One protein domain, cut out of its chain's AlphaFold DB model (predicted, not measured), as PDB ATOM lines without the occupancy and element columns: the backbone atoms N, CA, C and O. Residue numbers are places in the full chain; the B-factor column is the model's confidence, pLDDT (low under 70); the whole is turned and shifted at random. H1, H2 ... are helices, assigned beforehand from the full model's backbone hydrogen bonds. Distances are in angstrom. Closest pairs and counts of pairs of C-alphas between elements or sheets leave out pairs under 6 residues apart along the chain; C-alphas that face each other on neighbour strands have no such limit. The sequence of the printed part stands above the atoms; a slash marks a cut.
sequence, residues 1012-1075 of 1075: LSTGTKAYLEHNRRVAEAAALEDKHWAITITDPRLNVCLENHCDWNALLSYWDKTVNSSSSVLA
ATOM      1  N   LEU A1012      -3.837  50.271 -28.002       92.88
ATOM      2  CA  LEU A1012      -3.607  50.279 -26.558       92.88
ATOM      3  C   LEU A1012      -2.402  49.392 -26.199       92.88
ATOM      4  O   LEU A1012      -2.334  48.242 -26.642       92.88
ATOM      5  N   SER A1013      -1.490  49.886 -25.355       91.12
ATOM      6  CA  SER A1013      -0.400  49.070 -24.787       91.12
ATOM      7  C   SER A1013      -0.946  47.968 -23.866       91.12
ATOM      8  O   SER A1013      -2.068  48.070 -23.356       91.12
ATOM      9  N   THR A1014      -0.156  46.927 -23.593       91.50
ATOM     10  CA  THR A1014      -0.524  45.852 -22.649       91.50
ATOM     11  C   THR A1014      -0.838  46.425 -21.263       91.50
ATOM     12  O   THR A1014      -1.804  46.010 -20.619       91.50
ATOM     13  N   GLY A1015      -0.069  47.435 -20.837       90.69
ATOM     14  CA  GLY A1015      -0.305  48.186 -19.603       90.69
ATOM     15  C   GLY A1015      -1.603  48.996 -19.632       90.69
ATOM     16  O   GLY A1015      -2.371  48.942 -18.675       90.69
ATOM     17  N   THR A1016      -1.894  49.691 -20.736       91.56
ATOM     18  CA  THR A1016      -3.113  50.508 -20.882       91.56
ATOM     19  C   THR A1016      -4.374  49.642 -20.829       91.56
ATOM     20  O   THR A1016      -5.323  49.997 -20.136       91.56
ATOM     21  N   LYS A1017      -4.380  48.470 -21.482       94.19
ATOM     22  CA  LYS A1017      -5.513  47.523 -21.432       94.19
ATOM     23  C   LYS A1017      -5.799  47.044 -20.007       94.19
ATOM     24  O   LYS A1017      -6.941  47.102 -19.556       94.19
ATOM     25  N   ALA A1018      -4.754  46.622 -19.288       92.88
ATOM     26  CA  ALA A1018      -4.867  46.214 -17.890       92.88
ATOM     27  C   ALA A1018      -5.330  47.374 -16.988       92.88
ATOM     28  O   ALA A1018      -6.142  47.165 -16.090       92.88
ATOM     29  N   TYR A1019      -4.864  48.599 -17.251       92.69
ATOM     30  CA  TYR A1019      -5.230  49.802 -16.497       92.69
ATOM     31  C   TYR A1019      -6.699  50.193 -16.673       92.69
ATOM     32  O   TYR A1019      -7.379  50.476 -15.687       92.69
ATOM     33  N   LEU A1020      -7.216  50.158 -17.903       94.56
ATOM     34  CA  LEU A1020      -8.612  50.484 -18.190       94.56
ATOM     35  C   LEU A1020      -9.581  49.479 -17.550       94.56
ATOM     36  O   LEU A1020     -10.537  49.895 -16.898       94.56
ATOM     37  N   GLU A1021      -9.309  48.174 -17.653       95.00
ATOM     38  CA  GLU A1021     -10.111  47.141 -16.976       95.00
ATOM     39  C   GLU A1021      -9.981  47.224 -15.442       95.00
ATOM     40  O   GLU A1021     -10.971  47.040 -14.735       95.00
ATOM     41  N   HIS A1022      -8.802  47.556 -14.902       92.69
ATOM     42  CA  HIS A1022      -8.648  47.789 -13.463       92.69
ATOM     43  C   HIS A1022      -9.472  49.001 -12.992       92.69
ATOM     44  O   HIS A1022     -10.219  48.884 -12.023       92.69
ATOM     45  N   ASN A1023      -9.427  50.133 -13.705       92.38
ATOM     46  CA  ASN A1023     -10.280  51.295 -13.417       92.38
ATOM     47  C   ASN A1023     -11.774  50.950 -13.516       92.38
ATOM     48  O   ASN A1023     -12.546  51.363 -12.651       92.38
ATOM     49  N   ARG A1024     -12.184  50.155 -14.516       94.94
ATOM     50  CA  ARG A1024     -13.568  49.672 -14.651       94.94
ATOM     51  C   ARG A1024     -13.998  48.872 -13.413       94.94
ATOM     52  O   ARG A1024     -15.054  49.143 -12.851       94.94
ATOM     53  N   ARG A1025     -13.147  47.960 -12.921       93.12
ATOM     54  CA  ARG A1025     -13.379  47.196 -11.677       93.12
ATOM     55  C   ARG A1025     -13.400  48.066 -10.422       93.12
ATOM     56  O   ARG A1025     -14.156  47.775  -9.501       93.12
ATOM     57  N   VAL A1026     -12.590  49.122 -10.362       91.50
ATOM     58  CA  VAL A1026     -12.598  50.077  -9.239       91.50
ATOM     59  C   VAL A1026     -13.893  50.897  -9.232       91.50
ATOM     60  O   VAL A1026     -14.479  51.072  -8.166       91.50
ATOM     61  N   ALA A1027     -14.388  51.328 -10.396       93.00
ATOM     62  CA  ALA A1027     -15.683  51.998 -10.539       93.00
ATOM     63  C   ALA A1027     -16.874  51.070 -10.208       93.00
ATOM     64  O   ALA A1027     -17.812  51.486  -9.527       93.00
ATOM     65  N   GLU A1028     -16.797  49.798 -10.610       95.00
ATOM     66  CA  GLU A1028     -17.738  48.730 -10.246       95.00
ATOM     67  C   GLU A1028     -17.759  48.479  -8.727       95.00
ATOM     68  O   GLU A1028     -18.821  48.496  -8.106       95.00
ATOM     69  N   ALA A1029     -16.590  48.347  -8.090       93.56
ATOM     70  CA  ALA A1029     -16.464  48.176  -6.641       93.56
ATOM     71  C   ALA A1029     -16.850  49.434  -5.834       93.56
ATOM     72  O   ALA A1029     -17.265  49.320  -4.680       93.56
ATOM     73  N   ALA A1030     -16.736  50.624  -6.429       92.25
ATOM     74  CA  ALA A1030     -17.258  51.880  -5.890       92.25
ATOM     75  C   ALA A1030     -18.765  52.078  -6.158       92.25
ATOM     76  O   ALA A1030     -19.345  53.031  -5.644       92.25
ATOM     77  N   ALA A1031     -19.388  51.188  -6.943       92.69
ATOM     78  CA  ALA A1031     -20.791  51.221  -7.345       92.69
ATOM     79  C   ALA A1031     -21.240  52.572  -7.943       92.69
ATOM     80  O   ALA A1031     -22.316  53.070  -7.605       92.69
ATOM     81  N   LEU A1032     -20.424  53.166  -8.832       90.50
ATOM     82  CA  LEU A1032     -20.737  54.468  -9.442       90.50
ATOM     83  C   LEU A1032     -22.108  54.443 -10.142       90.50
ATOM     84  O   LEU A1032     -22.418  53.515 -10.896       90.50
ATOM     85  N   GLU A1033     -22.930  55.459  -9.864       88.44
ATOM     86  CA  GLU A1033     -24.368  55.480 -10.171       88.44
ATOM     87  C   GLU A1033     -24.678  55.450 -11.675       88.44
ATOM     88  O   GLU A1033     -25.668  54.843 -12.091       88.44
ATOM     89  N   ASP A1034     -23.800  56.051 -12.482       88.12
ATOM     90  CA  ASP A1034     -23.905  56.141 -13.940       88.12
ATOM     91  C   ASP A1034     -23.706  54.798 -14.671       88.12
ATOM     92  O   ASP A1034     -24.195  54.634 -15.786       88.12
ATOM     93  N   LYS A1035     -23.059  53.816 -14.025       93.50
ATOM     94  CA  LYS A1035     -22.892  52.429 -14.500       93.50
ATOM     95  C   LYS A1035     -22.179  52.245 -15.845       93.50
ATOM     96  O   LYS A1035     -22.273  51.154 -16.406       93.50
ATOM     97  N   HIS A1036     -21.377  53.201 -16.324       94.56
ATOM     98  CA  HIS A1036     -20.558  52.965 -17.528       94.56
ATOM     99  C   HIS A1036     -19.555  51.813 -17.321       94.56
ATOM    100  O   HIS A1036     -19.238  51.075 -18.249       94.56
ATOM    101  N   TRP A1037     -19.161  51.552 -16.069       94.19
ATOM    102  CA  TRP A1037     -18.381  50.372 -15.688       94.19
ATOM    103  C   TRP A1037     -19.047  49.021 -16.010       94.19
ATOM    104  O   TRP A1037     -18.350  48.009 -16.069       94.19
ATOM    105  N   ALA A1038     -20.367  48.981 -16.217       95.38
ATOM    106  CA  ALA A1038     -21.117  47.774 -16.573       95.38
ATOM    107  C   ALA A1038     -21.237  47.555 -18.097       95.38
ATOM    108  O   ALA A1038     -21.846  46.573 -18.524       95.38
ATOM    109  N   ILE A1039     -20.689  48.458 -18.919       96.31
ATOM    110  CA  ILE A1039     -20.693  48.333 -20.381       96.31
ATOM    111  C   ILE A1039     -19.763  47.185 -20.799       96.31
ATOM    112  O   ILE A1039     -18.618  47.084 -20.356       96.31
ATOM    113  N   THR A1040     -20.261  46.310 -21.674       96.44
ATOM    114  CA  THR A1040     -19.470  45.225 -22.268       96.44
ATOM    115  C   THR A1040     -18.457  45.808 -23.246       96.44
ATOM    116  O   THR A1040     -18.848  46.361 -24.268       96.44
ATOM    117  N   ILE A1041     -17.164  45.648 -22.956       96.62
ATOM    118  CA  ILE A1041     -16.082  46.161 -23.804       96.62
ATOM    119  C   ILE A1041     -15.965  45.317 -25.081       96.62
ATOM    120  O   ILE A1041     -15.753  44.104 -25.012       96.62
ATOM    121  N   THR A1042     -16.084  45.959 -26.243       96.12
ATOM    122  CA  THR A1042     -15.975  45.349 -27.577       96.12
ATOM    123  C   THR A1042     -14.828  45.921 -28.415       96.12
ATOM    124  O   THR A1042     -14.576  45.422 -29.512       96.12
ATOM    125  N   ASP A1043     -14.101  46.920 -27.894       96.25
ATOM    126  CA  ASP A1043     -12.962  47.576 -28.546       96.25
ATOM    127  C   ASP A1043     -11.988  46.587 -29.234       96.25
ATOM    128  O   ASP A1043     -11.295  45.815 -28.555       96.25
ATOM    129  N   PRO A1044     -11.857  46.622 -30.577       93.50
ATOM    130  CA  PRO A1044     -11.013  45.679 -31.309       93.50
ATOM    131  C   PRO A1044      -9.528  45.795 -30.937       93.50
ATOM    132  O   PRO A1044      -8.791  44.813 -31.064       93.50
ATOM    133  N   ARG A1045      -9.084  46.946 -30.409       93.81
ATOM    134  CA  ARG A1045      -7.693  47.186 -29.986       93.81
ATOM    135  C   ARG A1045      -7.280  46.314 -28.798       93.81
ATOM    136  O   ARG A1045      -6.083  46.103 -28.602       93.81
ATOM    137  N   LEU A1046      -8.227  45.722 -28.057       92.69
ATOM    138  CA  LEU A1046      -7.934  44.666 -27.077       92.69
ATOM    139  C   LEU A1046      -7.156  43.496 -27.699       92.69
ATOM    140  O   LEU A1046      -6.250  42.963 -27.054       92.69
ATOM    141  N   ASN A1047      -7.447  43.153 -28.956       89.00
ATOM    142  CA  ASN A1047      -6.852  42.022 -29.676       89.00
ATOM    143  C   ASN A1047      -5.577  42.388 -30.463       89.00
ATOM    144  O   ASN A1047      -4.885  41.499 -30.952       89.00
ATOM    145  N   VAL A1048      -5.248  43.680 -30.587       88.62
ATOM    146  CA  VAL A1048      -4.057  44.169 -31.309       88.62
ATOM    147  C   VAL A1048      -2.853  44.207 -30.370       88.62
ATOM    148  O   VAL A1048      -2.940  44.775 -29.283       88.62
ATOM    149  N   CYS A1049      -1.721  43.630 -30.768       84.56
ATOM    150  CA  CYS A1049      -0.526  43.533 -29.926       84.56
ATOM    151  C   CYS A1049       0.617  44.404 -30.456       84.56
ATOM    152  O   CYS A1049       1.204  44.092 -31.487       84.56
ATOM    153  N   LEU A1050       0.935  45.479 -29.723       80.25
ATOM    154  CA  LEU A1050       2.105  46.335 -29.969       80.25
ATOM    155  C   LEU A1050       3.412  45.731 -29.433       80.25
ATOM    156  O   LEU A1050       4.495  46.028 -29.929       80.25
ATOM    157  N   GLU A1051       3.315  44.913 -28.388       85.00
ATOM    158  CA  GLU A1051       4.450  44.405 -27.622       85.00
ATOM    159  C   GLU A1051       4.670  42.909 -27.880       85.00
ATOM    160  O   GLU A1051       3.715  42.143 -28.023       85.00
ATOM    161  N   ASN A1052       5.931  42.467 -27.816       76.06
ATOM    162  CA  ASN A1052       6.311  41.048 -27.913       76.06
ATOM    163  C   ASN A1052       5.661  40.153 -26.833       76.06
ATOM    164  O   ASN A1052       5.662  38.932 -26.967       76.06
ATOM    165  N   HIS A1053       5.132  40.745 -25.758       75.12
ATOM    166  CA  HIS A1053       4.352  40.076 -24.719       75.12
ATOM    167  C   HIS A1053       3.064  40.880 -24.503       75.12
ATOM    168  O   HIS A1053       3.129  42.029 -24.089       75.12
ATOM    169  N   CYS A1054       1.909  40.279 -24.794       80.81
ATOM    170  CA  CYS A1054       0.627  40.988 -24.936       80.81
ATOM    171  C   CYS A1054      -0.457  40.514 -23.940       80.81
ATOM    172  O   CYS A1054      -1.631  40.876 -24.053       80.81
ATOM    173  N   ASP A1055      -0.089  39.682 -22.958       88.31
ATOM    174  CA  ASP A1055      -1.027  39.125 -21.975       88.31
ATOM    175  C   ASP A1055      -1.366  40.141 -20.868       88.31
ATOM    176  O   ASP A1055      -0.874  40.099 -19.735       88.31
ATOM    177  N   TRP A1056      -2.242  41.079 -21.221       90.12
ATOM    178  CA  TRP A1056      -2.776  42.082 -20.303       90.12
ATOM    179  C   TRP A1056      -3.650  41.464 -19.196       90.12
ATOM    180  O   TRP A1056      -3.772  42.055 -18.123       90.12
ATOM    181  N   ASN A1057      -4.192  40.256 -19.399       89.31
ATOM    182  CA  ASN A1057      -4.929  39.519 -18.369       89.31
ATOM    183  C   ASN A1057      -3.984  38.989 -17.282       89.31
ATOM    184  O   ASN A1057      -4.297  39.088 -16.094       89.31
ATOM    185  N   ALA A1058      -2.806  38.479 -17.654       89.00
ATOM    186  CA  ALA A1058      -1.770  38.098 -16.698       89.00
ATOM    187  C   ALA A1058      -1.221  39.309 -15.929       89.00
ATOM    188  O   ALA A1058      -1.036  39.213 -14.712       89.00
ATOM    189  N   LEU A1059      -1.021  40.453 -16.598       87.88
ATOM    190  CA  LEU A1059      -0.596  41.704 -15.954       87.88
ATOM    191  C   LEU A1059      -1.631  42.202 -14.932       87.88
ATOM    192  O   LEU A1059      -1.291  42.444 -13.775       87.88
ATOM    193  N   LEU A1060      -2.906  42.260 -15.322       88.38
ATOM    194  CA  LEU A1060      -4.020  42.588 -14.432       88.38
ATOM    195  C   LEU A1060      -4.113  41.609 -13.250       88.38
ATOM    196  O   LEU A1060      -4.209  42.020 -12.097       88.38
ATOM    197  N   SER A1061      -3.983  40.306 -13.511       86.62
ATOM    198  CA  SER A1061      -3.970  39.275 -12.468       86.62
ATOM    199  C   SER A1061      -2.745  39.364 -11.547       86.62
ATOM    200  O   SER A1061      -2.776  38.823 -10.440       86.62
ATOM    201  N   TYR A1062      -1.649  39.995 -11.973       82.19
ATOM    202  CA  TYR A1062      -0.512  40.314 -11.111       82.19
ATOM    203  C   TYR A1062      -0.810  41.545 -10.245       82.19
ATOM    204  O   TYR A1062      -0.614  41.479  -9.030       82.19
ATOM    205  N   TRP A1063      -1.370  42.612 -10.824       78.12
ATOM    206  CA  TRP A1063      -1.796  43.805 -10.082       78.12
ATOM    207  C   TRP A1063      -2.821  43.475  -8.995       78.12
ATOM    208  O   TRP A1063      -2.562  43.766  -7.826       78.12
ATOM    209  N   ASP A1064      -3.893  42.754  -9.338       76.25
ATOM    210  CA  ASP A1064      -4.920  42.301  -8.391       76.25
ATOM    211  C   ASP A1064      -4.301  41.498  -7.224       76.25
ATOM    212  O   ASP A1064      -4.704  41.655  -6.071       76.25
ATOM    213  N   LYS A1065      -3.263  40.683  -7.476       73.25
ATOM    214  CA  LYS A1065      -2.523  39.974  -6.412       73.25
ATOM    215  C   LYS A1065      -1.667  40.919  -5.569       73.25
ATOM    216  O   LYS A1065      -1.669  40.792  -4.347       73.25
ATOM    217  N   THR A1066      -0.948  41.863  -6.179       63.56
ATOM    218  CA  THR A1066      -0.109  42.815  -5.432       63.56
ATOM    219  C   THR A1066      -0.931  43.755  -4.547       63.56
ATOM    220  O   THR A1066      -0.580  43.912  -3.378       63.56
ATOM    221  N   VAL A1067      -2.057  44.285  -5.036       59.31
ATOM    222  CA  VAL A1067      -2.963  45.163  -4.271       59.31
ATOM    223  C   VAL A1067      -3.613  44.409  -3.104       59.31
ATOM    224  O   VAL A1067      -3.653  44.921  -1.987       59.31
ATOM    225  N   ASN A1068      -4.037  43.157  -3.311       52.12
ATOM    226  CA  ASN A1068      -4.525  42.318  -2.211       52.12
ATOM    227  C   ASN A1068      -3.411  41.920  -1.221       52.12
ATOM    228  O   ASN A1068      -3.666  41.766  -0.029       52.12
ATOM    229  N   SER A1069      -2.158  41.790  -1.675       43.56
ATOM    230  CA  SER A1069      -1.034  41.511  -0.773       43.56
ATOM    231  C   SER A1069      -0.674  42.717   0.104       43.56
ATOM    232  O   SER A1069      -0.428  42.545   1.296       43.56
ATOM    233  N   SER A1070      -0.706  43.940  -0.436       37.28
ATOM    234  CA  SER A1070      -0.384  45.159   0.314       37.28
ATOM    235  C   SER A1070      -1.497  45.548   1.290       37.28
ATOM    236  O   SER A1070      -1.192  45.985   2.402       37.28
ATOM    237  N   SER A1071      -2.768  45.304   0.948       36.94
ATOM    238  CA  SER A1071      -3.877  45.420   1.902       36.94
ATOM    239  C   SER A1071      -3.799  44.358   3.009       36.94
ATOM    240  O   SER A1071      -3.963  44.705   4.174       36.94
ATOM    241  N   SER A1072      -3.412  43.110   2.703       32.94
ATOM    242  CA  SER A1072      -3.190  42.053   3.718       32.94
ATOM    243  C   SER A1072      -1.979  42.264   4.646       32.94
ATOM    244  O   SER A1072      -1.766  41.477   5.562       32.94
ATOM    245  N   VAL A1073      -1.179  43.309   4.409       34.00
ATOM    246  CA  VAL A1073      -0.057  43.747   5.267       34.00
ATOM    247  C   VAL A1073      -0.395  45.054   6.014       34.00
ATOM    248  O   VAL A1073       0.386  45.531   6.839       34.00
ATOM    249  N   LEU A1074      -1.572  45.634   5.746       29.70
ATOM    250  CA  LEU A1074      -2.141  46.798   6.436       29.70
ATOM    251  C   LEU A1074      -3.361  46.457   7.314       29.70
ATOM    252  O   LEU A1074      -3.790  47.318   8.086       29.70
ATOM    253  N   ALA A1075      -3.885  45.234   7.199       28.42
ATOM    254  CA  ALA A1075      -4.827  44.598   8.125       28.42
ATOM    255  C   ALA A1075      -4.085  43.787   9.207       28.42
ATOM    256  O   ALA A1075      -4.604  43.752  10.345       28.42
TER     257      ALA A1075
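AT A GLANCE: This is residues 1012 to 1075 of the 1075 residues of an uncharacterized protein of Physcomitrium patens (UniProt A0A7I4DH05). Two helices of equal length, H1 and H3, meet near their starts and open as a flat V, while the long link after H1 folds back to short H2 near the V's point. The end of H3 and the tail, residues 1065 to 1075, stick out. The 64 printed residues, all helix in class, hold H1, H2 and H3 in that order; the whole is loose, with a radius of gyration of the C-alphas of 13.5 A, spanning 39 by 31 by 11 A.

IN THESE COORDINATES: H1, residues 1014 to 1029, begins at C-alpha (-0.524, 45.852, -22.649) and is 22.7 A long. H2 is residues 1044 to 1047, 5.8 A. H3, residues 1056 to 1071, is 22.5 A long and ends at C-alpha (-3.877, 45.420, 1.902).

HOW THE PARTS SIT: H1 and H3 touch, H3 with residues 1056 to 1060 alone; the closest C-alphas, of Thr 1014 and Trp 1056, are 5.0 A apart. They run the same way at a steep tilt of 51 degrees. H2 is close to H1 but not clearly touching, the closest C-alphas, of Lys 1017 and Leu 1046, being 6.8 A apart. H2 and H3 are apart. Every O i to N i+4 pair of H1 is within hydrogen-bond range, and 11 of 12 in H3; H2 is too short for one.

THE WHOLE: The C-alphas of Pro 1044 and Ala 1075, the two farthest apart, are 39.9 A from each other. The printed part has no cut. H1 to H2 is a long link. Residues 1066 to 1075 have pLDDT under 70.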